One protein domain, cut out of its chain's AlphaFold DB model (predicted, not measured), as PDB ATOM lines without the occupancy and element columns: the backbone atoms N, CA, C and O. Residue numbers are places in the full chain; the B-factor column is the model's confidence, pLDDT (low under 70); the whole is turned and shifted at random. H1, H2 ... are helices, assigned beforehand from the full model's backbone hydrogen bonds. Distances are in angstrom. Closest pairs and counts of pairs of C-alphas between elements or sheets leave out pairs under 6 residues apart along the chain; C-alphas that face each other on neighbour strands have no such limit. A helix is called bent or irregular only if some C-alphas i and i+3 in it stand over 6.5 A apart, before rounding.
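Overview. This is residues 102 to 141 of the 549 residues of an uncharacterized protein of Eumeta variegata (UniProt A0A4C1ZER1). Two helices of equal length, H1 and H2, make a wide-open V, with residues 121 and 122 at its corner and nothing packed between the arms. The printed part has 40 residues, with two named helices in the order H1, H2 and no named strand; the class is all helix. The whole is extended, with a radius of gyration of the C-alphas of 16.1 A and spans of 48 by 21 by 5 A.

Arrangement. H1, residues 102 to 120, and H2, residues 123 to 141, are apart, with no C-alpha of the one within 8 A of the other. The link between them is tight, with 2 residues. Residues 102 to 141 stand free: no C-alphas 8 or more residues apart along the chain come within 10 A. In H1 and H2 every O i to N i+4 pair is within hydrogen-bond range.

Along the chain. H1 runs 27.4 A from C-alpha 102 at (383.272, -255.373, 143.019) to C-alpha 120. H2 also measures 27.4 A and ends at C-alpha 141, (347.713, -281.517, 162.559). Neither helix is bent.

Size, cuts and confidence. The C-alphas of Thr 102 and His 141, the two farthest apart, are 48.3 A from each other. The printed part has no cut. The mean pLDDT of the printed part is 75.4; residues 119 to 128 and 139 to 141 are under 70.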
ATOM      1  N   THR A 102     383.656-255.220 141.606       91.00
ATOM      2  CA  THR A 102     383.272-255.373 143.019       91.00
ATOM      3  C   THR A 102     382.084-256.320 143.168       91.00
ATOM      4  O   THR A 102     382.144-257.254 143.968       91.00
ATOM      5  N   GLU A 103     381.043-256.160 142.349       93.69
ATOM      6  CA  GLU A 103     379.887-257.068 142.303       93.69
ATOM      7  C   GLU A 103     380.311-258.516 142.015       93.69
ATOM      8  O   GLU A 103     379.931-259.436 142.743       93.69
ATOM      9  N   TRP A 104     381.176-258.723 141.017       91.62
ATOM     10  CA  TRP A 104     381.713-260.042 140.677       91.62
ATOM     11  C   TRP A 104     382.567-260.649 141.801       91.62
ATOM     12  O   TRP A 104     382.445-261.843 142.093       91.62
ATOM     13  N   LYS A 105     383.413-259.844 142.465       92.06
ATOM     14  CA  LYS A 105     384.210-260.289 143.624       92.06
ATOM     15  C   LYS A 105     383.305-260.722 144.781       92.06
ATOM     16  O   LYS A 105     383.536-261.794 145.345       92.06
ATOM     17  N   ASN A 106     382.258-259.953 145.077       92.31
ATOM     18  CA  ASN A 106     381.285-260.258 146.130       92.31
ATOM     19  C   ASN A 106     380.496-261.541 145.819       92.31
ATOM     20  O   ASN A 106     380.411-262.430 146.669       92.31
ATOM     21  N   ALA A 107     380.000-261.694 144.586       91.69
ATOM     22  CA  ALA A 107     379.317-262.910 144.140       91.69
ATOM     23  C   ALA A 107     380.216-264.153 144.290       91.69
ATOM     24  O   ALA A 107     379.809-265.151 144.884       91.69
ATOM     25  N   LYS A 108     381.484-264.063 143.866       91.00
ATOM     26  CA  LYS A 108     382.466-265.146 144.037       91.00
ATOM     27  C   LYS A 108     382.821-265.467 145.486       91.00
ATOM     28  O   LYS A 108     383.211-266.602 145.769       91.00
ATOM     29  N   GLN A 109     382.762-264.499 146.395       91.12
ATOM     30  CA  GLN A 109     382.930-264.770 147.823       91.12
ATOM     31  C   GLN A 109     381.711-265.516 148.376       91.12
ATOM     32  O   GLN A 109     381.885-266.525 149.058       91.12
ATOM     33  N   LEU A 110     380.497-265.094 148.009       87.25
ATOM     34  CA  LEU A 110     379.257-265.755 148.420       87.25
ATOM     35  C   LEU A 110     379.189-267.211 147.922       87.25
ATOM     36  O   LEU A 110     378.920-268.109 148.719       87.25
ATOM     37  N   GLU A 111     379.524-267.460 146.651       86.44
ATOM     38  CA  GLU A 111     379.621-268.811 146.076       86.44
ATOM     39  C   GLU A 111     380.588-269.707 146.864       86.44
ATOM     40  O   GLU A 111     380.280-270.871 147.128       86.44
ATOM     41  N   LYS A 112     381.762-269.195 147.259       87.94
ATOM     42  CA  LYS A 112     382.733-269.965 148.057       87.94
ATOM     43  C   LYS A 112     382.162-270.332 149.424       87.94
ATOM     44  O   LYS A 112     382.223-271.502 149.796       87.94
ATOM     45  N   SER A 113     381.574-269.366 150.129       81.50
ATOM     46  CA  SER A 113     380.968-269.582 151.448       81.50
ATOM     47  C   SER A 113     379.815-270.588 151.390       81.50
ATOM     48  O   SER A 113     379.759-271.501 152.210       81.50
ATOM     49  N   GLN A 114     378.940-270.494 150.382       77.94
ATOM     50  CA  GLN A 114     377.852-271.455 150.170       77.94
ATOM     51  C   GLN A 114     378.378-272.863 149.862       77.94
ATOM     52  O   GLN A 114     377.959-273.826 150.500       77.94
ATOM     53  N   ASN A 115     379.351-272.999 148.954       77.38
ATOM     54  CA  ASN A 115     379.968-274.295 148.647       77.38
ATOM     55  C   ASN A 115     380.704-274.907 149.853       77.38
ATOM     56  O   ASN A 115     380.795-276.131 149.963       77.38
ATOM     57  N   GLN A 116     381.230-274.081 150.760       80.12
ATOM     58  CA  GLN A 116     381.868-274.534 151.996       80.12
ATOM     59  C   GLN A 116     380.837-274.992 153.038       80.12
ATOM     60  O   GLN A 116     381.021-276.056 153.625       80.12
ATOM     61  N   LEU A 117     379.725-274.263 153.196       71.81
ATOM     62  CA  LEU A 117     378.591-274.670 154.036       71.81
ATOM     63  C   LEU A 117     377.977-275.992 153.553       71.81
ATOM     64  O   LEU A 117     377.830-276.920 154.343       71.81
ATOM     65  N   VAL A 118     377.701-276.131 152.251       70.88
ATOM     66  CA  VAL A 118     377.133-277.365 151.672       70.88
ATOM     67  C   VAL A 118     378.056-278.570 151.888       70.88
ATOM     68  O   VAL A 118     377.576-279.647 152.225       70.88
ATOM     69  N   LYS A 119     379.383-278.396 151.796       67.44
ATOM     70  CA  LYS A 119     380.358-279.462 152.109       67.44
ATOM     71  C   LYS A 119     380.411-279.853 153.591       67.44
ATOM     72  O   LYS A 119     380.892-280.940 153.895       67.44
ATOM     73  N   GLN A 120     379.951-278.996 154.504       64.50
ATOM     74  CA  GLN A 120     379.892-279.281 155.944       64.50
ATOM     75  C   GLN A 120     378.560-279.911 156.384       64.50
ATOM     76  O   GLN A 120     378.480-280.473 157.479       64.50
ATOM     77  N   ILE A 121     377.521-279.879 155.540       61.97
ATOM     78  CA  ILE A 121     376.249-280.558 155.810       61.97
ATOM     79  C   ILE A 121     376.428-282.062 155.563       61.97
ATOM     80  O   ILE A 121     376.259-282.578 154.460       61.97
ATOM     81  N   CYS A 122     376.769-282.787 156.628       58.00
ATOM     82  CA  CYS A 122     376.758-284.248 156.629       58.00
ATOM     83  C   CYS A 122     375.316-284.757 156.403       58.00
ATOM     84  O   CYS A 122     374.409-284.286 157.098       58.00
ATOM     85  N   PRO A 123     375.072-285.741 155.508       60.38
ATOM     86  CA  PRO A 123     373.718-286.189 155.158       60.38
ATOM     87  C   PRO A 123     372.885-286.661 156.361       60.38
ATOM     88  O   PRO A 123     371.668-286.510 156.356       60.38
ATOM     89  N   LYS A 124     373.537-287.140 157.432       57.16
ATOM     90  CA  LYS A 124     372.880-287.543 158.689       57.16
ATOM     91  C   LYS A 124     372.133-286.392 159.385       57.16
ATOM     92  O   LYS A 124     371.044-286.610 159.905       57.16
ATOM     93  N   LYS A 125     372.665-285.160 159.333       64.38
ATOM     94  CA  LYS A 125     371.987-283.969 159.885       64.38
ATOM     95  C   LYS A 125     370.789-283.545 159.031       64.38
ATOM     96  O   LYS A 125     369.814-283.020 159.553       64.38
ATOM     97  N   LEU A 126     370.835-283.804 157.724       62.91
ATOM     98  CA  LEU A 126     369.740-283.497 156.799       62.91
ATOM     99  C   LEU A 126     368.502-284.366 157.072       62.91
ATOM    100  O   LEU A 126     367.393-283.840 157.110       62.91
ATOM    101  N   SER A 127     368.686-285.664 157.346       64.50
ATOM    102  CA  SER A 127     367.591-286.547 157.781       64.50
ATOM    103  C   SER A 127     366.997-286.141 159.133       64.50
ATOM    104  O   SER A 127     365.787-286.214 159.316       64.50
ATOM    105  N   GLU A 128     367.822-285.672 160.067       67.62
ATOM    106  CA  GLU A 128     367.402-285.252 161.411       67.62
ATOM    107  C   GLU A 128     366.589-283.940 161.381       67.62
ATOM    108  O   GLU A 128     365.536-283.823 162.016       67.62
ATOM    109  N   ILE A 129     366.998-282.986 160.536       73.50
ATOM    110  CA  ILE A 129     366.230-281.764 160.242       73.50
ATOM    111  C   ILE A 129     364.918-282.104 159.511       73.50
ATOM    112  O   ILE A 129     363.866-281.564 159.850       73.50
ATOM    113  N   ALA A 130     364.935-283.032 158.551       74.50
ATOM    114  CA  ALA A 130     363.717-283.462 157.861       74.50
ATOM    115  C   ALA A 130     362.709-284.122 158.824       74.50
ATOM    116  O   ALA A 130     361.531-283.768 158.817       74.50
ATOM    117  N   LEU A 131     363.172-285.024 159.698       73.38
ATOM    118  CA  LEU A 131     362.338-285.692 160.704       73.38
ATOM    119  C   LEU A 131     361.743-284.706 161.717       73.38
ATOM    120  O   LEU A 131     360.565-284.806 162.048       73.38
ATOM    121  N   THR A 132     362.514-283.716 162.179       73.19
ATOM    122  CA  THR A 132     362.000-282.693 163.109       73.19
ATOM    123  C   THR A 132     360.980-281.751 162.459       73.19
ATOM    124  O   THR A 132     360.007-281.376 163.117       73.19
ATOM    125  N   VAL A 133     361.125-281.420 161.170       78.31
ATOM    126  CA  VAL A 133     360.107-280.669 160.410       78.31
ATOM    127  C   VAL A 133     358.831-281.495 160.219       78.31
ATOM    128  O   VAL A 133     357.743-280.999 160.511       78.31
ATOM    129  N   VAL A 134     358.945-282.762 159.802       79.31
ATOM    130  CA  VAL A 134     357.789-283.666 159.633       79.31
ATOM    131  C   VAL A 134     357.050-283.874 160.957       79.31
ATOM    132  O   VAL A 134     355.828-283.739 160.994       79.31
ATOM    133  N   ASN A 135     357.769-284.098 162.060       74.12
ATOM    134  CA  ASN A 135     357.162-284.250 163.384       74.12
ATOM    135  C   ASN A 135     356.445-282.970 163.846       74.12
ATOM    136  O   ASN A 135     355.351-283.060 164.398       74.12
ATOM    137  N   LYS A 136     356.992-281.772 163.580       74.06
ATOM    138  CA  LYS A 136     356.294-280.506 163.880       74.06
ATOM    139  C   LYS A 136     355.011-280.338 163.064       74.06
ATOM    140  O   LYS A 136     353.998-279.934 163.629       74.06
ATOM    141  N   ILE A 137     355.020-280.682 161.773       74.88
ATOM    142  CA  ILE A 137     353.813-280.655 160.927       74.88
ATOM    143  C   ILE A 137     352.769-281.654 161.452       74.88
ATOM    144  O   ILE A 137     351.604-281.295 161.606       74.88
ATOM    145  N   TYR A 138     353.190-282.872 161.799       70.38
ATOM    146  CA  TYR A 138     352.313-283.902 162.360       70.38
ATOM    147  C   TYR A 138     351.660-283.459 163.681       70.38
ATOM    148  O   TYR A 138     350.451-283.604 163.849       70.38
ATOM    149  N   ILE A 139     352.430-282.843 164.586       68.31
ATOM    150  CA  ILE A 139     351.922-282.304 165.859       68.31
ATOM    151  C   ILE A 139     350.929-281.153 165.621       68.31
ATOM    152  O   ILE A 139     349.878-281.125 166.261       68.31
ATOM    153  N   MET A 140     351.194-280.247 164.670       58.31
ATOM    154  CA  MET A 140     350.241-279.180 164.316       58.31
ATOM    155  C   MET A 140     348.914-279.718 163.754       58.31
ATOM    156  O   MET A 140     347.880-279.082 163.939       58.31
ATOM    157  N   HIS A 141     348.918-280.890 163.111       58.22
ATOM    158  CA  HIS A 141     347.713-281.517 162.559       58.22
ATOM    159  C   HIS A 141     346.883-282.340 163.566       58.22
ATOM    160  O   HIS A 141     345.759-282.706 163.230       58.22
TER     161      HIS A 141